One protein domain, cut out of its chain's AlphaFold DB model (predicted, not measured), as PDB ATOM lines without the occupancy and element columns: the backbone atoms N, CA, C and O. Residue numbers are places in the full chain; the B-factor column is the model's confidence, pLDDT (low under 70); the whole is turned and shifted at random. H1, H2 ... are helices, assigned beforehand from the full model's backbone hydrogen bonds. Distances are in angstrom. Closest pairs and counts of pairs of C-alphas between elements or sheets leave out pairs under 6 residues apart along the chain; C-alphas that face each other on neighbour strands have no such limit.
ATOM      1  N   ASP A  23     165.464 236.199 191.539       60.19
ATOM      2  CA  ASP A  23     164.407 235.460 190.834       60.19
ATOM      3  C   ASP A  23     164.441 233.940 191.095       60.19
ATOM      4  O   ASP A  23     163.400 233.302 191.268       60.19
ATOM      5  N   ALA A  24     165.631 233.334 191.174       62.12
ATOM      6  CA  ALA A  24     165.777 231.896 191.441       62.12
ATOM      7  C   ALA A  24     165.452 231.547 192.906       62.12
ATOM      8  O   ALA A  24     164.926 230.473 193.223       62.12
ATOM      9  N   ASP A  25     165.722 232.495 193.794       70.88
ATOM     10  CA  ASP A  25     165.549 232.380 195.232       70.88
ATOM     11  C   ASP A  25     164.063 232.386 195.632       70.88
ATOM     12  O   ASP A  25     163.575 231.459 196.291       70.88
ATOM     13  N   SER A  26     163.288 233.354 195.132       76.44
ATOM     14  CA  SER A  26     161.836 233.418 195.371       76.44
ATOM     15  C   SER A  26     161.088 232.193 194.820       76.44
ATOM     16  O   SER A  26     160.171 231.676 195.470       76.44
ATOM     17  N   THR A  27     161.554 231.649 193.691       88.94
ATOM     18  CA  THR A  27     161.020 230.431 193.063       88.94
ATOM     19  C   THR A  27     161.074 229.222 194.007       88.94
ATOM     20  O   THR A  27     160.139 228.420 194.058       88.94
ATOM     21  N   SER A  28     162.131 229.094 194.815       91.69
ATOM     22  CA  SER A  28     162.287 227.970 195.751       91.69
ATOM     23  C   SER A  28     161.207 227.971 196.837       91.69
ATOM     24  O   SER A  28     160.611 226.933 197.142       91.69
ATOM     25  N   LEU A  29     160.904 229.147 197.392       92.50
ATOM     26  CA  LEU A  29     159.870 229.296 198.415       92.50
ATOM     27  C   LEU A  29     158.461 229.116 197.824       92.50
ATOM     28  O   LEU A  29     157.628 228.446 198.435       92.50
ATOM     29  N   GLN A  30     158.208 229.633 196.619       94.62
ATOM     30  CA  GLN A  30     156.944 229.412 195.905       94.62
ATOM     31  C   GLN A  30     156.702 227.920 195.631       94.62
ATOM     32  O   GLN A  30     155.621 227.401 195.923       94.62
ATOM     33  N   ASN A  31     157.714 227.203 195.139       95.00
ATOM     34  CA  ASN A  31     157.625 225.767 194.871       95.00
ATOM     35  C   ASN A  31     157.331 224.964 196.141       95.00
ATOM     36  O   ASN A  31     156.462 224.088 196.127       95.00
ATOM     37  N   LEU A  32     157.992 225.297 197.254       96.50
ATOM     38  CA  LEU A  32     157.690 224.703 198.556       96.50
ATOM     39  C   LEU A  32     156.220 224.926 198.940       96.50
ATOM     40  O   LEU A  32     155.534 223.975 199.315       96.50
ATOM     41  N   LEU A  33     155.706 226.150 198.813       96.94
ATOM     42  CA  LEU A  33     154.316 226.465 199.155       96.94
ATOM     43  C   LEU A  33     153.317 225.688 198.301       96.94
ATOM     44  O   LEU A  33     152.365 225.112 198.836       96.94
ATOM     45  N   ARG A  34     153.554 225.597 196.991       96.44
ATOM     46  CA  ARG A  34     152.722 224.789 196.093       96.44
ATOM     47  C   ARG A  34     152.764 223.306 196.493       96.44
ATOM     48  O   ARG A  34     151.707 222.691 196.612       96.44
ATOM     49  N   ALA A  35     153.939 222.758 196.819       95.75
ATOM     50  CA  ALA A  35     154.091 221.371 197.277       95.75
ATOM     51  C   ALA A  35     153.385 221.078 198.619       95.75
ATOM     52  O   ALA A  35     152.875 219.975 198.828       95.75
ATOM     53  N   LEU A  36     153.304 222.066 199.515       97.00
ATOM     54  CA  LEU A  36     152.550 221.978 200.771       97.00
ATOM     55  C   LEU A  36     151.020 222.031 200.565       97.00
ATOM     56  O   LEU A  36     150.261 221.652 201.461       97.00
ATOM     57  N   GLY A  37     150.549 222.468 199.393       96.00
ATOM     58  CA  GLY A  37     149.135 222.747 199.130       96.00
ATOM     59  C   GLY A  37     148.696 224.152 199.561       96.00
ATOM     60  O   GLY A  37     147.513 224.362 199.834       96.00
ATOM     61  N   LEU A  38     149.641 225.097 199.630       96.56
ATOM     62  CA  LEU A  38     149.461 226.512 199.976       96.56
ATOM     63  C   LEU A  38     149.599 227.412 198.734       96.56
ATOM     64  O   LEU A  38     150.265 228.443 198.773       96.56
ATOM     65  N   ALA A  39     148.986 227.016 197.613       95.06
ATOM     66  CA  ALA A  39     149.123 227.713 196.329       95.06
ATOM     67  C   ALA A  39     148.755 229.206 196.410       95.06
ATOM     68  O   ALA A  39     149.510 230.031 195.923       95.06
ATOM     69  N   GLN A  40     147.690 229.557 197.138       93.75
ATOM     70  CA  GLN A  40     147.286 230.957 197.337       93.75
ATOM     71  C   GLN A  40     148.386 231.797 198.001       93.75
ATOM     72  O   GLN A  40     148.582 232.954 197.657       93.75
ATOM     73  N   ASN A  41     149.131 231.224 198.952       95.06
ATOM     74  CA  ASN A  41     150.256 231.917 199.578       95.06
ATOM     75  C   ASN A  41     151.464 232.020 198.645       95.06
ATOM     76  O   ASN A  41     152.239 232.959 198.790       95.06
ATOM     77  N   ALA A  42     151.631 231.069 197.722       94.94
ATOM     78  CA  ALA A  42     152.643 231.162 196.676       94.94
ATOM     79  C   ALA A  42     152.320 232.310 195.711       94.94
ATOM     80  O   ALA A  42     153.209 233.095 195.411       94.94
ATOM     81  N   ASP A  43     151.053 232.442 195.311       93.50
ATOM     82  CA  ASP A  43     150.591 233.510 194.417       93.50
ATOM     83  C   ASP A  43     150.754 234.892 195.087       93.50
ATOM     84  O   ASP A  43     151.314 235.807 194.496       93.50
ATOM     85  N   ILE A  44     150.392 235.028 196.372       91.12
ATOM     86  CA  ILE A  44     150.625 236.271 197.139       91.12
ATOM     87  C   ILE A  44     152.120 236.620 197.201       91.12
ATOM     88  O   ILE A  44     152.493 237.777 197.025       91.12
ATOM     89  N   LEU A  45     152.981 235.629 197.464       91.06
ATOM     90  CA  LEU A  45     154.429 235.836 197.512       91.06
ATOM     91  C   LEU A  45     154.977 236.307 196.158       91.06
ATOM     92  O   LEU A  45     155.853 237.164 196.133       91.06
ATOM     93  N   GLU A  46     154.475 235.747 195.060       91.50
ATOM     94  CA  GLU A  46     154.834 236.141 193.696       91.50
ATOM     95  C   GLU A  46     154.389 237.579 193.385       91.50
ATOM     96  O   GLU A  46     155.160 238.352 192.825       91.50
ATOM     97  N   GLU A  47     153.183 237.966 193.807       89.62
ATOM     98  CA  GLU A  47     152.619 239.291 193.531       89.62
ATOM     99  C   GLU A  47     153.287 240.428 194.316       89.62
ATOM    100  O   GLU A  47     153.451 241.527 193.784       89.62
ATOM    101  N   ASN A  48     153.619 240.215 195.595       88.69
ATOM    102  CA  ASN A  48     154.037 241.311 196.482       88.69
ATOM    103  C   ASN A  48     155.259 241.025 197.366       88.69
ATOM    104  O   ASN A  48     155.674 241.907 198.120       88.69
ATOM    105  N   GLY A  49     155.839 239.824 197.303       88.31
ATOM    106  CA  GLY A  49     157.022 239.474 198.088       88.31
ATOM    107  C   GLY A  49     156.793 239.373 199.603       88.31
ATOM    108  O   GLY A  49     157.765 239.428 200.356       88.31
ATOM    109  N   ASP A  50     155.551 239.232 200.097       89.38
ATOM    110  CA  ASP A  50     155.256 239.182 201.542       89.38
ATOM    111  C   ASP A  50     155.677 237.846 202.189       89.38
ATOM    112  O   ASP A  50     154.884 236.944 202.483       89.38
ATOM    113  N   VAL A  51     156.968 237.756 202.506       90.44
ATOM    114  CA  VAL A  51     157.583 236.652 203.257       90.44
ATOM    115  C   VAL A  51     156.952 236.481 204.652       90.44
ATOM    116  O   VAL A  51     156.929 235.371 205.197       90.44
ATOM    117  N   ASN A  52     156.388 237.536 205.254       91.12
ATOM    118  CA  ASN A  52     155.732 237.435 206.560       91.12
ATOM    119  C   ASN A  52     154.363 236.751 206.463       91.12
ATOM    120  O   ASN A  52     154.018 235.973 207.356       91.12
ATOM    121  N   ALA A  53     153.595 236.985 205.395       91.31
ATOM    122  CA  ALA A  53     152.374 236.223 205.120       91.31
ATOM    123  C   ALA A  53     152.673 234.732 204.969       91.31
ATOM    124  O   ALA A  53     151.999 233.904 205.588       91.31
ATOM    125  N   VAL A  54     153.734 234.396 204.236       93.44
ATOM    126  CA  VAL A  54     154.210 233.017 204.090       93.44
ATOM    127  C   VAL A  54     154.573 232.406 205.443       93.44
ATOM    128  O   VAL A  54     154.111 231.313 205.779       93.44
ATOM    129  N   ARG A  55     155.339 233.132 206.267       95.38
ATOM    130  CA  ARG A  55     155.720 232.687 207.615       95.38
ATOM    131  C   ARG A  55     154.493 232.375 208.471       95.38
ATOM    132  O   ARG A  55     154.453 231.326 209.109       95.38
ATOM    133  N   ARG A  56     153.488 233.259 208.470       96.62
ATOM    134  CA  ARG A  56     152.229 233.064 209.215       96.62
ATOM    135  C   ARG A  56     151.459 231.843 208.717       96.62
ATOM    136  O   ARG A  56     150.988 231.057 209.535       96.62
ATOM    137  N   ALA A  57     151.368 231.662 207.400       96.19
ATOM    138  CA  ALA A  57     150.675 230.525 206.806       96.19
ATOM    139  C   ALA A  57     151.328 229.196 207.206       96.19
ATOM    140  O   ALA A  57     150.648 228.323 207.741       96.19
ATOM    141  N   ILE A  58     152.651 229.066 207.059       97.19
ATOM    142  CA  ILE A  58     153.378 227.858 207.480       97.19
ATOM    143  C   ILE A  58     153.216 227.628 208.990       97.19
ATOM    144  O   ILE A  58     152.904 226.513 209.408       97.19
ATOM    145  N   ALA A  59     153.365 228.674 209.810       97.50
ATOM    146  CA  ALA A  59     153.247 228.572 211.266       97.50
ATOM    147  C   ALA A  59     151.867 228.085 211.727       97.50
ATOM    148  O   ALA A  59     151.799 227.266 212.638       97.50
ATOM    149  N   SER A  60     150.783 228.510 211.069       97.31
ATOM    150  CA  SER A  60     149.423 228.042 211.385       97.31
ATOM    151  C   SER A  60     149.209 226.542 211.163       97.31
ATOM    152  O   SER A  60     148.234 225.978 211.653       97.31
ATOM    153  N   HIS A  61     150.122 225.889 210.441       97.44
ATOM    154  CA  HIS A  61     150.064 224.462 210.176       97.44
ATOM    155  C   HIS A  61     150.989 223.626 211.054       97.44
ATOM    156  O   HIS A  61     150.892 222.404 210.962       97.44
ATOM    157  N   VAL A  62     151.857 224.216 211.880       97.06
ATOM    158  CA  VAL A  62     152.768 223.479 212.776       97.06
ATOM    159  C   VAL A  62     152.005 222.908 213.975       97.06
ATOM    160  O   VAL A  62     151.100 223.545 214.502       97.06
ATOM    161  N   GLY A  63     152.371 221.700 214.403       95.69
ATOM    162  CA  GLY A  63     151.818 221.027 215.578       95.69
ATOM    163  C   GLY A  63     150.408 220.458 215.393       95.69
ATOM    164  O   GLY A  63     149.788 220.044 216.365       95.69
ATOM    165  N   ILE A  64     149.873 220.440 214.168       96.62
ATOM    166  CA  ILE A  64     148.557 219.850 213.901       96.62
ATOM    167  C   ILE A  64     148.652 218.326 213.974       96.62
ATOM    168  O   ILE A  64     149.363 217.706 213.183       96.62
ATOM    169  N   GLU A  65     147.843 217.744 214.855       95.62
ATOM    170  CA  GLU A  65     147.699 216.305 215.061       95.62
ATOM    171  C   GLU A  65     146.268 215.830 214.728       95.62
ATOM    172  O   GLU A  65     145.316 216.615 214.815       95.62
ATOM    173  N   PRO A  66     146.077 214.550 214.360       95.75
ATOM    174  CA  PRO A  66     147.113 213.558 214.078       95.75
ATOM    175  C   PRO A  66     147.695 213.743 212.672       95.75
ATOM    176  O   PRO A  66     146.957 213.837 211.689       95.75
ATOM    177  N   ARG A  67     149.024 213.781 212.553       94.81
ATOM    178  CA  ARG A  67     149.712 213.943 211.264       94.81
ATOM    179  C   ARG A  67     151.123 213.388 211.345       94.81
ATOM    180  O   ARG A  67     151.752 213.455 212.388       94.81
ATOM    181  N   ASP A  68     151.632 212.883 210.226       94.50
ATOM    182  CA  ASP A  68     153.025 212.447 210.118       94.50
ATOM    183  C   ASP A  68     154.003 213.523 210.624       94.50
ATOM    184  O   ASP A  68     154.121 214.604 210.037       94.50
ATOM    185  N   MET A  69     154.735 213.198 211.689       95.50
ATOM    186  CA  MET A  69     155.701 214.082 212.344       95.50
ATOM    187  C   MET A  69     156.788 214.593 211.384       95.50
ATOM    188  O   MET A  69     157.353 215.662 211.594       95.50
ATOM    189  N   ARG A  70     157.083 213.883 210.284       96.00
ATOM    190  CA  ARG A  70     158.038 214.345 209.259       96.00
ATOM    191  C   ARG A  70     157.529 215.571 208.508       96.00
ATOM    192  O   ARG A  70     158.336 216.418 208.134       96.00
ATOM    193  N   VAL A  71     156.214 215.672 208.299       97.25
ATOM    194  CA  VAL A  71     155.588 216.879 207.738       97.25
ATOM    195  C   VAL A  71     155.752 218.030 208.723       97.25
ATOM    196  O   VAL A  71     156.105 219.131 208.318       97.25
ATOM    197  N   ASP A  72     155.580 217.772 210.017       97.25
ATOM    198  CA  ASP A  72     155.772 218.796 211.042       97.25
ATOM    199  C   ASP A  72     157.232 219.270 211.129       97.25
ATOM    200  O   ASP A  72     157.501 220.472 211.082       97.25
ATOM    201  N   ARG A  73     158.190 218.332 211.107       97.81
ATOM    202  CA  ARG A  73     159.631 218.629 211.038       97.81
ATOM    203  C   ARG A  73     159.974 219.493 209.828       97.81
ATOM    204  O   ARG A  73     160.744 220.444 209.952       97.81
ATOM    205  N   LEU A  74     159.394 219.180 208.668       98.31
ATOM    206  CA  LEU A  74     159.569 219.949 207.436       98.31
ATOM    207  C   LEU A  74     159.083 221.393 207.606       98.31
ATOM    208  O   LEU A  74     159.812 222.318 207.255       98.31
ATOM    209  N   LEU A  75     157.896 221.599 208.184       98.38
ATOM    210  CA  LEU A  75     157.350 222.941 208.421       98.38
ATOM    211  C   LEU A  75     158.207 223.741 209.403       98.38
ATOM    212  O   LEU A  75     158.504 224.911 209.159       98.38
ATOM    213  N   ARG A  76     158.645 223.113 210.501       98.19
ATOM    214  CA  ARG A  76     159.503 223.772 211.492       98.19
ATOM    215  C   ARG A  76     160.858 224.156 210.892       98.19
ATOM    216  O   ARG A  76     161.328 225.264 211.147       98.19
ATOM    217  N   LEU A  77     161.453 223.302 210.056       98.44
ATOM    218  CA  LEU A  77     162.676 223.629 209.314       98.44
ATOM    219  C   LEU A  77     162.451 224.761 208.307       98.44
ATOM    220  O   LEU A  77     163.250 225.693 208.274       98.44
ATOM    221  N   ALA A  78     161.345 224.743 207.558       97.94
ATOM    222  CA  ALA A  78     161.006 225.818 206.625       97.94
ATOM    223  C   ALA A  78     160.919 227.179 207.336       97.94
ATOM    224  O   ALA A  78     161.495 228.155 206.867       97.94
ATOM    225  N   LEU A  79     160.294 227.239 208.520       97.69
ATOM    226  CA  LEU A  79     160.235 228.466 209.327       97.69
ATOM    227  C   LEU A  79     161.613 228.956 209.788       97.69
ATOM    228  O   LEU A  79     161.839 230.169 209.846       97.69
ATOM    229  N   ARG A  80     162.524 228.034 210.132       97.19
ATOM    230  CA  ARG A  80     163.902 228.365 210.532       97.19
ATOM    231  C   ARG A  80     164.753 228.857 209.363       97.19
ATOM    232  O   ARG A  80     165.665 229.651 209.570       97.19
ATOM    233  N   LEU A  81     164.434 228.398 208.159       96.69
ATOM    234  CA  LEU A  81     165.138 228.722 206.923       96.69
ATOM    235  C   LEU A  81     164.538 229.913 206.175       96.69
ATOM    236  O   LEU A  81     165.011 230.232 205.096       96.69
ATOM    237  N   MET A  82     163.530 230.593 206.722       94.81
ATOM    238  CA  MET A  82     162.993 231.790 206.071       94.81
ATOM    239  C   MET A  82     164.096 232.847 205.880       94.81
ATOM    240  O   MET A  82     164.842 233.091 206.836       94.81
ATOM    241  N   PRO A  83     164.165 233.487 204.698       91.75
ATOM    242  CA  PRO A  83     165.186 234.480 204.381       91.75
ATOM    243  C   PRO A  83     165.099 235.689 205.320       91.75
ATOM    244  O   PRO A  83     164.020 236.018 205.839       91.75
ATOM    245  N   LYS A  84     166.245 236.324 205.560       90.44
ATOM    246  CA  LYS A  84     166.405 237.453 206.491       90.44
ATOM    247  C   LYS A  84     166.967 238.717 205.840       90.44
ATOM    248  O   LYS A  84     166.981 239.756 206.494       90.44
ATOM    249  N   GLY A  85     167.405 238.644 204.587       89.00
ATOM    250  CA  GLY A  85     168.153 239.698 203.909       89.00
ATOM    251  C   GLY A  85     169.631 239.731 204.304       89.00
ATOM    252  O   GLY A  85     170.241 240.795 204.245       89.00
ATOM    253  N   ASP A  86     170.191 238.603 204.754       90.50
ATOM    254  CA  ASP A  86     171.604 238.474 205.128       90.50
ATOM    255  C   ASP A  86     172.391 237.609 204.125       90.50
ATOM    256  O   ASP A  86     171.833 237.019 203.198       90.50
ATOM    257  N   SER A  87     173.715 237.529 204.299       90.12
ATOM    258  CA  SER A  87     174.610 236.790 203.396       90.12
ATOM    259  C   SER A  87     174.349 235.278 203.345       90.12
ATOM    260  O   SER A  87     174.877 234.606 202.462       90.12
ATOM    261  N   ASN A  88     173.560 234.727 204.272       92.12
ATOM    262  CA  ASN A  88     173.231 233.303 204.311       92.12
ATOM    263  C   ASN A  88     171.962 232.964 203.519       92.12
ATOM    264  O   ASN A  88     171.614 231.785 203.413       92.12
ATOM    265  N   ASP A  89     171.251 233.950 202.965       91.56
ATOM    266  CA  ASP A  89     169.978 233.712 202.281       91.56
ATOM    267  C   ASP A  89     170.116 232.763 201.085       91.56
ATOM    268  O   ASP A  89     169.268 231.890 200.909       91.56
ATOM    269  N   SER A  90     171.219 232.824 200.336       92.06
ATOM    270  CA  SER A  90     171.490 231.884 199.237       92.06
ATOM    271  C   SER A  90     171.489 230.421 199.712       92.06
ATOM    272  O   SER A  90     170.865 229.544 199.109       92.06
ATOM    273  N   GLN A  91     172.120 230.147 200.858       94.06
ATOM    274  CA  GLN A  91     172.127 228.820 201.476       94.06
ATOM    275  C   GLN A  91     170.744 228.445 202.017       94.06
ATOM    276  O   GLN A  91     170.313 227.297 201.878       94.06
ATOM    277  N   ARG A  92     170.016 229.405 202.601       95.44
ATOM    278  CA  ARG A  92     168.636 229.196 203.061       95.44
ATOM    279  C   ARG A  92     167.721 228.796 201.904       95.44
ATOM    280  O   ARG A  92     166.988 227.817 202.043       95.44
ATOM    281  N   TYR A  93     167.798 229.474 200.760       95.06
ATOM    282  CA  TYR A  93     167.001 229.152 199.575       95.06
ATOM    283  C   TYR A  93     167.335 227.776 198.995       95.06
ATOM    284  O   TYR A  93     166.417 227.012 198.690       95.06
ATOM    285  N   ALA A  94     168.612 227.390 198.945       95.12
ATOM    286  CA  ALA A  94     169.004 226.041 198.533       95.12
ATOM    287  C   ALA A  94     168.406 224.949 199.447       95.12
ATOM    288  O   ALA A  94     167.915 223.911 198.981       95.12
ATOM    289  N   LEU A  95     168.387 225.188 200.763       97.38
ATOM    290  CA  LEU A  95     167.763 224.280 201.727       97.38
ATOM    291  C   LEU A  95     166.229 224.279 201.609       97.38
ATOM    292  O   LEU A  95     165.625 223.207 201.663       97.38
ATOM    293  N   LEU A  96     165.593 225.434 201.390       97.12
ATOM    294  CA  LEU A  96     164.150 225.539 201.129       97.12
ATOM    295  C   LEU A  96     163.741 224.790 199.854       97.12
ATOM    296  O   LEU A  96     162.733 224.084 199.867       97.12
ATOM    297  N   SER A  97     164.544 224.879 198.792       96.50
ATOM    298  CA  SER A  97     164.353 224.109 197.559       96.50
ATOM    299  C   SER A  97     164.373 222.604 197.842       96.50
ATOM    300  O   SER A  97     163.435 221.882 197.502       96.50
ATOM    301  N   THR A  98     165.362 222.145 198.623       97.06
ATOM    302  CA  THR A  98     165.428 220.746 199.075       97.06
ATOM    303  C   THR A  98     164.186 220.349 199.880       97.06
ATOM    304  O   THR A  98     163.648 219.257 199.689       97.06
ATOM    305  N   LEU A  99     163.685 221.212 200.771       98.00
ATOM    306  CA  LEU A  99     162.437 220.948 201.495       98.00
ATOM    307  C   LEU A  99     161.227 220.850 200.554       98.00
ATOM    308  O   LEU A  99     160.344 220.030 200.807       98.00
ATOM    309  N   GLY A 100     161.187 221.624 199.466       96.88
ATOM    310  CA  GLY A 100     160.152 221.530 198.432       96.88
ATOM    311  C   GLY A 100     160.114 220.156 197.754       96.88
ATOM    312  O   GLY A 100     159.041 219.555 197.606       96.88
ATOM    313  N   ASP A 101     161.282 219.596 197.441       95.75
ATOM    314  CA  ASP A 101     161.399 218.237 196.902       95.75
ATOM    315  C   ASP A 101     160.919 217.181 197.907       95.75
ATOM    316  O   ASP A 101     160.183 216.251 197.557       95.75
ATOM    317  N   LEU A 102     161.293 217.335 199.183       96.69
ATOM    318  CA  LEU A 102     160.846 216.438 200.250       96.69
ATOM    319  C   LEU A 102     159.333 216.515 200.466       96.69
ATOM    320  O   LEU A 102     158.699 215.473 200.638       96.69
ATOM    321  N   ALA A 103     158.745 217.713 200.412       97.00
ATOM    322  CA  ALA A 103     157.300 217.907 200.484       97.00
ATOM    323  C   ALA A 103     156.597 217.192 199.322       97.00
ATOM    324  O   ALA A 103     155.642 216.446 199.535       97.00
ATOM    325  N   SER A 104     157.120 217.316 198.102       94.38
ATOM    326  CA  SER A 104     156.591 216.602 196.934       94.38
ATOM    327  C   SER A 104     156.670 215.079 197.097       94.38
ATOM    328  O   SER A 104     155.719 214.363 196.773       94.38
ATOM    329  N   GLY A 105     157.777 214.568 197.645       93.56
ATOM    330  CA  GLY A 105     157.936 213.151 197.980       93.56
ATOM    331  C   GLY A 105     156.927 212.671 199.029       93.56
ATOM    332  O   GLY A 105     156.260 211.655 198.828       93.56
ATOM    333  N   LEU A 106     156.762 213.430 200.115       94.88
ATOM    334  CA  LEU A 106     155.773 213.155 201.161       94.88
ATOM    335  C   LEU A 106     154.337 213.213 200.626       94.88
ATOM    336  O   LEU A 106     153.508 212.405 201.035       94.88
ATOM    337  N   SER A 107     154.046 214.115 199.688       94.19
ATOM    338  CA  SER A 107     152.730 214.242 199.051       94.19
ATOM    339  C   SER A 107     152.378 212.991 198.251       94.19
ATOM    340  O   SER A 107     151.324 212.392 198.466       94.19
ATOM    341  N   LYS A 108     153.307 212.515 197.409       92.62
ATOM    342  CA  LYS A 108     153.151 211.252 196.667       92.62
ATOM    343  C   LYS A 108     152.952 210.070 197.615       92.62
ATOM    344  O   LYS A 108     152.008 209.307 197.451       92.62
ATOM    345  N   TRP A 109     153.798 209.960 198.637       91.94
ATOM    346  CA  TRP A 109     153.713 208.887 199.628       91.94
ATOM    347  C   TRP A 109     152.368 208.892 200.383       91.94
ATOM    348  O   TRP A 109     151.744 207.844 200.558       91.94
ATOM    349  N   THR A 110     151.890 210.076 200.774       93.06
ATOM    350  CA  THR A 110     150.605 210.261 201.468       93.06
ATOM    351  C   THR A 110     149.437 209.863 200.572       93.06
ATOM    352  O   THR A 110     148.563 209.112 201.003       93.06
ATOM    353  N   ARG A 111     149.452 210.307 199.309       92.75
ATOM    354  CA  ARG A 111     148.462 209.945 198.288       92.75
ATOM    355  C   ARG A 111     148.346 208.434 198.136       92.75
ATOM    356  O   ARG A 111     147.267 207.894 198.348       92.75
ATOM    357  N   THR A 112     149.458 207.754 197.876       90.75
ATOM    358  CA  THR A 112     149.484 206.298 197.694       90.75
ATOM    359  C   THR A 112     148.915 205.551 198.908       90.75
ATOM    360  O   THR A 112     148.190 204.566 198.773       90.75
ATOM    361  N   ARG A 113     149.194 206.031 200.126       90.69
ATOM    362  CA  ARG A 113     148.666 205.442 201.366       90.69
ATOM    363  C   ARG A 113     147.175 205.696 201.575       90.69
ATOM    364  O   ARG A 113     146.500 204.827 202.126       90.69
ATOM    365  N   LEU A 114     146.672 206.863 201.184       92.62
ATOM    366  CA  LEU A 114     145.241 207.171 201.211       92.62
ATOM    367  C   LEU A 114     144.480 206.319 200.187       92.62
ATOM    368  O   LEU A 114     143.478 205.699 200.541       92.62
ATOM    369  N   GLU A 115     145.008 206.195 198.970       91.50
ATOM    370  CA  GLU A 115     144.432 205.374 197.897       91.50
ATOM    371  C   GLU A 115     144.334 203.897 198.300       91.50
ATOM    372  O   GLU A 115     143.273 203.290 198.163       91.50
ATOM    373  N   ALA A 116     145.388 203.340 198.909       89.00
ATOM    374  CA  ALA A 116     145.380 201.978 199.457       89.00
ATOM    375  C   ALA A 116     144.337 201.768 200.576       89.00
ATOM    376  O   ALA A 116     144.002 200.637 200.919       89.00
ATOM    377  N   ARG A 117     143.829 202.857 201.162       89.69
ATOM    378  CA  ARG A 117     142.762 202.870 202.174       89.69
ATOM    379  C   ARG A 117     141.406 203.263 201.586       89.69
ATOM    380  O   ARG A 117     140.504 203.616 202.346       89.69
ATOM    381  N   HIS A 118     141.271 203.256 200.258       87.75
ATOM    382  CA  HIS A 118     140.085 203.710 199.527       87.75
ATOM    383  C   HIS A 118     139.630 205.126 199.920       87.75
ATOM    384  O   HIS A 118     138.450 205.461 199.842       87.75
ATOM    385  N   SER A 119     140.569 205.961 200.370       85.38
ATOM    386  CA  SER A 119     140.343 207.363 200.701       85.38
ATOM    387  C   SER A 119     140.954 208.215 199.591       85.38
ATOM    388  O   SER A 119     142.143 208.105 199.309       85.38
ATOM    389  N   GLY A 120     140.145 209.040 198.929       84.25
ATOM    390  CA  GLY A 120     140.627 209.913 197.859       84.25
ATOM    391  C   GLY A 120     141.468 211.066 198.424       84.25
ATOM    392  O   GLY A 120     140.958 211.796 199.278       84.25
ATOM    393  N   PRO A 121     142.720 211.263 197.979       88.31
ATOM    394  CA  PRO A 121     143.479 212.458 198.321       88.31
ATOM    395  C   PRO A 121     142.908 213.666 197.584       88.31
ATOM    396  O   PRO A 121     142.499 213.563 196.427       88.31
ATOM    397  N   ILE A 122     142.939 214.830 198.226       88.50
ATOM    398  CA  ILE A 122     142.511 216.094 197.612       88.50
ATOM    399  C   ILE A 122     143.671 216.841 196.942       88.50
ATOM    400  O   ILE A 122     143.462 217.887 196.335       88.50
ATOM    401  N   GLY A 123     144.896 216.315 197.037       85.81
ATOM    402  CA  GLY A 123     146.077 216.834 196.347       85.81
ATOM    403  C   GLY A 123     146.825 217.923 197.114       85.81
ATOM    404  O   GLY A 123     147.706 218.565 196.550       85.81
ATOM    405  N   HIS A 124     146.491 218.133 198.386       93.69
ATOM    406  CA  HIS A 124     147.093 219.150 199.244       93.69
ATOM    407  C   HIS A 124     147.793 218.444 200.402       93.69
ATOM    408  O   HIS A 124     147.114 217.974 201.317       93.69
ATOM    409  N   LEU A 125     149.132 218.401 200.393       96.50
ATOM    410  CA  LEU A 125     149.922 217.610 201.348       96.50
ATOM    411  C   LEU A 125     149.474 217.813 202.797       96.50
ATOM    412  O   LEU A 125     149.260 216.838 203.506       96.50
ATOM    413  N   LEU A 126     149.316 219.059 203.249       97.19
ATOM    414  CA  LEU A 126     148.991 219.339 204.650       97.19
ATOM    415  C   LEU A 126     147.634 218.778 205.083       97.19
ATOM    416  O   LEU A 126     147.501 218.288 206.206       97.19
ATOM    417  N   LYS A 127     146.641 218.832 204.192       96.00
ATOM    418  CA  LYS A 127     145.303 218.294 204.449       96.00
ATOM    419  C   LYS A 127     145.300 216.774 204.307       96.00
ATOM    420  O   LYS A 127     144.832 216.090 205.210       96.00
ATOM    421  N   ASP A 128     145.892 216.256 203.235       96.50
ATOM    422  CA  ASP A 128     145.991 214.818 202.975       96.50
ATOM    423  C   ASP A 128     146.759 214.099 204.095       96.50
ATOM    424  O   ASP A 128     146.344 213.034 204.548       96.50
ATOM    425  N   ALA A 129     147.835 214.696 204.614       96.19
ATOM    426  CA  ALA A 129     148.620 214.119 205.702       96.19
ATOM    427  C   ALA A 129     147.833 214.056 207.020       96.19
ATOM    428  O   ALA A 129     147.988 213.090 207.769       96.19
ATOM    429  N   LYS A 130     146.975 215.048 207.296       96.50
ATOM    430  CA  LYS A 130     146.058 215.021 208.446       96.50
ATOM    431  C   LYS A 130     145.004 213.928 208.275       96.50
ATOM    432  O   LYS A 130     144.838 213.099 209.163       96.50
ATOM    433  N   THR A 131     144.355 213.868 207.112       95.88
ATOM    434  CA  THR A 131     143.380 212.816 206.784       95.88
ATOM    435  C   THR A 131     143.995 211.422 206.921       95.88
ATOM    436  O   THR A 131     143.387 210.510 207.483       95.88
ATOM    437  N   LEU A 132     145.235 211.245 206.452       94.56
ATOM    438  CA  LEU A 132     145.959 209.989 206.601       94.56
ATOM    439  C   LEU A 132     146.265 209.677 208.072       94.56
ATOM    440  O   LEU A 132     146.103 208.530 208.485       94.56
ATOM    441  N   GLY A 133     146.673 210.672 208.864       94.69
ATOM    442  CA  GLY A 133     146.889 210.518 210.304       94.69
ATOM    443  C   GLY A 133     145.627 210.074 211.045       94.69
ATOM    444  O   GLY A 133     145.669 209.121 211.819       94.69
ATOM    445  N   GLU A 134     144.477 210.679 210.744       95.25
ATOM    446  CA  GLU A 134     143.176 210.278 211.301       95.25
ATOM    447  C   GLU A 134     142.826 208.830 210.928       95.25
ATOM    448  O   GLU A 134     142.423 208.030 211.780       95.25
ATOM    449  N   ALA A 135     143.037 208.457 209.663       92.88
ATOM    450  CA  ALA A 135     142.792 207.101 209.188       92.88
ATOM    451  C   ALA A 135     143.716 206.066 209.855       92.88
ATOM    452  O   ALA A 135     143.270 204.956 210.157       92.88
ATOM    453  N   LEU A 136     144.984 206.419 210.084       91.38
ATOM    454  CA  LEU A 136     145.975 205.570 210.747       91.38
ATOM    455  C   LEU A 136     145.694 205.401 212.244       91.38
ATOM    456  O   LEU A 136     145.863 204.296 212.749       91.38
ATOM    457  N   ASN A 137     145.216 206.445 212.925       90.88
ATOM    458  CA  ASN A 137     144.768 206.347 214.317       90.88
ATOM    459  C   ASN A 137     143.583 205.391 214.469       90.88
ATOM    460  O   ASN A 137     143.519 204.629 215.431       90.88
ATOM    461  N   ARG A 138     142.642 205.418 213.517       90.38
ATOM    462  CA  ARG A 138     141.472 204.532 213.542       90.38
ATOM    463  C   ARG A 138     141.834 203.085 213.216       90.38
ATOM    464  O   ARG A 138     141.334 202.171 213.860       90.38
ATOM    465  N   ILE A 139     142.645 202.876 212.178       87.44
ATOM    466  CA  ILE A 139     143.081 201.548 211.731       87.44
ATOM    467  C   ILE A 139     144.579 201.617 211.412       87.44
ATOM    468  O   ILE A 139     144.948 202.064 210.310       87.44
ATOM    469  N   PRO A 140     145.443 201.158 212.336       84.75
ATOM    470  CA  PRO A 140     146.880 201.108 212.113       84.75
ATOM    471  C   PRO A 140     147.219 200.353 210.826       84.75
ATOM    472  O   PRO A 140     146.585 199.361 210.472       84.75
ATOM    473  N   GLY A 141     148.191 200.867 210.073       76.75
ATOM    474  CA  GLY A 141     148.701 200.166 208.896       76.75
ATOM    475  C   GLY A 141     149.617 199.003 209.289       76.75
ATOM    476  O   GLY A 141     150.180 199.026 210.382       76.75
ATOM    477  N   TYR A 153     161.217 217.647 218.825       93.56
ATOM    478  CA  TYR A 153     162.672 217.575 218.739       93.56
ATOM    479  C   TYR A 153     163.291 218.964 218.589       93.56
ATOM    480  O   TYR A 153     162.851 219.794 217.784       93.56
ATOM    481  N   THR A 154     164.365 219.218 219.332       96.06
ATOM    482  CA  THR A 154     165.061 220.506 219.269       96.06
ATOM    483  C   THR A 154     165.592 220.758 217.854       96.06
ATOM    484  O   THR A 154     165.999 219.834 217.143       96.06
ATOM    485  N   LEU A 155     165.521 222.018 217.427       96.81
ATOM    486  CA  LEU A 155     166.095 222.488 216.173       96.81
ATOM    487  C   LEU A 155     167.286 223.403 216.460       96.81
ATOM    488  O   LEU A 155     167.224 224.165 217.432       96.81
ATOM    489  N   PRO A 156     168.309 223.384 215.594       97.12
ATOM    490  CA  PRO A 156     169.399 224.347 215.620       97.12
ATOM    491  C   PRO A 156     168.918 225.802 215.633       97.12
ATOM    492  O   PRO A 156     167.780 226.133 215.258       97.12
ATOM    493  N   ALA A 157     169.797 226.691 216.090       95.19
ATOM    494  CA  ALA A 157     169.542 228.124 216.078       95.19
ATOM    495  C   ALA A 157     169.316 228.633 214.644       95.19
ATOM    496  O   ALA A 157     169.764 228.033 213.674       95.19
ATOM    497  N   LEU A 158     168.621 229.767 214.503       93.00
ATOM    498  CA  LEU A 158     168.327 230.360 213.191       93.00
ATOM    499  C   LEU A 158     169.589 230.730 212.392       93.00
ATOM    500  O   LEU A 158     169.517 230.793 211.166       93.00
ATOM    501  N   GLU A 159     170.695 231.001 213.087       92.88
ATOM    502  CA  GLU A 159     171.985 231.377 212.490       92.88
ATOM    503  C   GLU A 159     172.900 230.173 212.237       92.88
ATOM    504  O   GLU A 159     173.910 230.301 211.555       92.88
ATOM    505  N   ASP A 160     172.550 228.998 212.764       96.56
ATOM    506  CA  ASP A 160     173.327 227.773 212.591       96.56
ATOM    507  C   ASP A 160     172.926 227.075 211.284       96.56
ATOM    508  O   ASP A 160     172.174 226.096 211.270       96.56
ATOM    509  N   ILE A 161     173.383 227.631 210.158       96.50
ATOM    510  CA  ILE A 161     173.063 227.110 208.820       96.50
ATOM    511  C   ILE A 161     173.598 225.689 208.627       96.50
ATOM    512  O   ILE A 161     172.926 224.859 208.012       96.50
ATOM    513  N   GLU A 162     174.771 225.379 209.183       97.12
ATOM    514  CA  GLU A 162     175.356 224.040 209.122       97.12
ATOM    515  C   GLU A 162     174.480 223.023 209.867       97.12
ATOM    516  O   GLU A 162     174.102 221.990 209.303       97.12
ATOM    517  N   GLY A 163     174.064 223.348 211.094       97.94
ATOM    518  CA  GLY A 163     173.139 222.530 211.868       97.94
ATOM    519  C   GLY A 163     171.800 222.341 211.154       97.94
ATOM    520  O   GLY A 163     171.298 221.217 211.056       97.94
ATOM    521  N   LEU A 164     171.223 223.414 210.602       98.25
ATOM    522  CA  LEU A 164     169.971 223.337 209.841       98.25
ATOM    523  C   LEU A 164     170.118 222.460 208.588       98.25
ATOM    524  O   LEU A 164     169.237 221.646 208.307       98.25
ATOM    525  N   SER A 165     171.236 222.565 207.869       98.19
ATOM    526  CA  SER A 165     171.552 221.711 206.718       98.19
ATOM    527  C   SER A 165     171.642 220.233 207.110       98.19
ATOM    528  O   SER A 165     171.077 219.361 206.437       98.19
ATOM    529  N   ASN A 166     172.283 219.922 208.240       98.19
ATOM    530  CA  ASN A 166     172.321 218.558 208.759       98.19
ATOM    531  C   ASN A 166     170.910 218.030 209.069       98.19
ATOM    532  O   ASN A 166     170.570 216.914 208.671       98.19
ATOM    533  N   GLU A 167     170.052 218.837 209.693       98.25
ATOM    534  CA  GLU A 167     168.664 218.455 209.981       98.25
ATOM    535  C   GLU A 167     167.824 218.227 208.714       98.25
ATOM    536  O   GLU A 167     167.062 217.257 208.641       98.25
ATOM    537  N   VAL A 168     168.008 219.045 207.673       98.12
ATOM    538  CA  VAL A 168     167.395 218.813 206.352       98.12
ATOM    539  C   VAL A 168     167.862 217.473 205.771       98.12
ATOM    540  O   VAL A 168     167.049 216.689 205.273       98.12
ATOM    541  N   ASN A 169     169.151 217.147 205.890       97.31
ATOM    542  CA  ASN A 169     169.697 215.870 205.428       97.31
ATOM    543  C   ASN A 169     169.186 214.668 206.242       97.31
ATOM    544  O   ASN A 169     168.905 213.607 205.674       97.31
ATOM    545  N   VAL A 170     169.024 214.812 207.561       96.50
ATOM    546  CA  VAL A 170     168.385 213.802 208.421       96.50
ATOM    547  C   VAL A 170     166.948 213.558 207.966       96.50
ATOM    548  O   VAL A 170     166.554 212.402 207.772       96.50
ATOM    549  N   LEU A 171     166.175 214.626 207.746       96.56
ATOM    550  CA  LEU A 171     164.804 214.532 207.253       96.56
ATOM    551  C   LEU A 171     164.757 213.840 205.886       96.56
ATOM    552  O   LEU A 171     163.980 212.900 205.711       96.56
ATOM    553  N   LYS A 172     165.634 214.222 204.951       95.50
ATOM    554  CA  LYS A 172     165.749 213.605 203.621       95.50
ATOM    555  C   LYS A 172     165.916 212.090 203.701       95.50
ATOM    556  O   LYS A 172     165.158 211.361 203.062       95.50
ATOM    557  N   ARG A 173     166.837 211.602 204.543       92.75
ATOM    558  CA  ARG A 173     167.033 210.155 204.758       92.75
ATOM    559  C   ARG A 173     165.758 209.476 205.269       92.75
ATOM    560  O   ARG A 173     165.384 208.421 204.762       92.75
ATOM    561  N   ARG A 174     165.053 210.089 206.226       90.00
ATOM    562  CA  ARG A 174     163.796 209.548 206.784       90.00
ATOM    563  C   ARG A 174     162.648 209.527 205.772       90.00
ATOM    564  O   ARG A 174     161.834 208.606 205.794       90.00
ATOM    565  N   VAL A 175     162.555 210.529 204.900       88.00
ATOM    566  CA  VAL A 175     161.551 210.564 203.825       88.00
ATOM    567  C   VAL A 175     161.834 209.459 202.808       88.00
ATOM    568  O   VAL A 175     160.941 208.669 202.514       88.00
ATOM    569  N   MET A 176     163.083 209.339 202.345       79.62
ATOM    570  CA  MET A 176     163.488 208.329 201.361       79.62
ATOM    571  C   MET A 176     163.254 206.893 201.846       79.62
ATOM    572  O   MET A 176     162.700 206.087 201.104       79.62
ATOM    573  N   LEU A 177     163.606 206.576 203.097       68.44
ATOM    574  CA  LEU A 177     163.409 205.232 203.658       68.44
ATOM    575  C   LEU A 177     161.938 204.793 203.665       68.44
ATOM    576  O   LEU A 177     161.640 203.636 203.382       68.44
ATOM    577  N   ALA A 178     161.009 205.705 203.952       63.59
ATOM    578  CA  ALA A 178     159.585 205.372 203.959       63.59
ATOM    579  C   ALA A 178     158.999 205.199 202.553       63.59
ATOM    580  O   ALA A 178     158.037 204.447 202.387       63.59
ATOM    581  N   SER A 179     159.565 205.881 201.553       58.53
ATOM    582  CA  SER A 179     159.189 205.723 200.144       58.53
ATOM    583  C   SER A 179     159.619 204.371 199.571       58.53
ATOM    584  O   SER A 179     158.961 203.858 198.674       58.53
ATOM    585  N   SER A 180     160.664 203.748 200.127       54.59
ATOM    586  CA  SER A 180     161.112 202.396 199.756       54.59
ATOM    587  C   SER A 180     160.248 201.271 200.356       54.59
ATOM    588  O   SER A 180     160.422 200.103 200.015       54.59
ATOM    589  N   GLY A 181     159.302 201.606 201.240       49.12
ATOM    590  CA  GLY A 181     158.410 200.674 201.930       49.12
ATOM    591  C   GLY A 181     157.176 200.268 201.119       49.12
ATOM    592  O   GLY A 181     156.057 200.504 201.567       49.12
TER     593      GLY A 181
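This is residues 23 to 141 and 153 to 181 of the 184 residues of an uncharacterized protein of Euryarchaeota archaeon (UniProt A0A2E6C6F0). A long helix, H5, runs along most of the length of this domain, with H4 and H7 packed beside it as a three-helix bundle. On another side of H5, H1, H2 and H3 run back and forth, and the touching row from H1 to H5 closes into a ring of five helices; H6 packs at a slant on the later part of H5. The printed part has 148 residues with seven named helices, H1 to H7 in that order, and no named strand: the class is all helix. It is compact, with a radius of gyration of the C-alphas of 15.2 A, and spans 47 by 32 by 23 A.

H1, residues 23 to 36, forms a hairpin with H2, residues 39 to 48; their closest C-alphas, of Gln 30 and Ala 42, are 4.7 A apart. H2 forms a hairpin with H3, residues 51 to 59, at a shallow tilt of 19 degrees. H3 forms a hairpin with H4, residues 69 to 80, which touches it with residues 75 to 79 alone; the closest C-alphas, of Ile 58 and Leu 75, are 6.4 A apart. H4 forms a hairpin with H5, residues 89 to 115, the hub, which touches four helices; their closest C-alphas, of Ala 78 and Leu 96, are 6.3 A apart. H5 and H1 touch and run the same way at a shallow tilt of 24 degrees, with the C-alphas of Leu 32 and Gly 100 closest at 4.0 A. H6, residues 125 to 138, touches H5 at a steep tilt of 44 degrees, closest at the C-alphas of Ser 107 and Leu 125, 5.0 A apart. H6 and H1 only just touch, only at their ends, with 3 pairs of C-alphas within 8 A. H7, residues 161 to 179, touches H5, running the same way at a shallow tilt of 18 degrees, with the C-alphas of Trp 109 and Ser 179 closest at 6.3 A. H7 touches H4, running opposite ways, with the C-alphas of Arg 70 and Leu 171 closest at 7.1 A. H6 and H7 are apart. In H2 to H6 every O i to N i+4 pair is within hydrogen-bond range; in H1 9 of 10 are, in H7 14 of 15.

H1 begins at C-alpha 23 (164.407, 235.460, 190.834) and is 20.5 A long. H5 is 38.4 A long, from C-alpha 89 (169.978, 233.712, 202.281) to C-alpha 115. H6 is 19.8 A long, and H7, 26.9 A, ends at C-alpha 179 (159.189, 205.723, 200.144).

The two C-alphas farthest apart, of Ser 87 and Ile 139, are 48.0 A apart. Residues 142 to 152 are not printed; C-alphas 141 and 153 are 24.4 A apart across this cut, which lies in the link from H6 to H7. Of the links that are printed whole, none is long. The mean pLDDT of the printed part is 92.0; residues 23 to 24 and 177 to 181 are under 70.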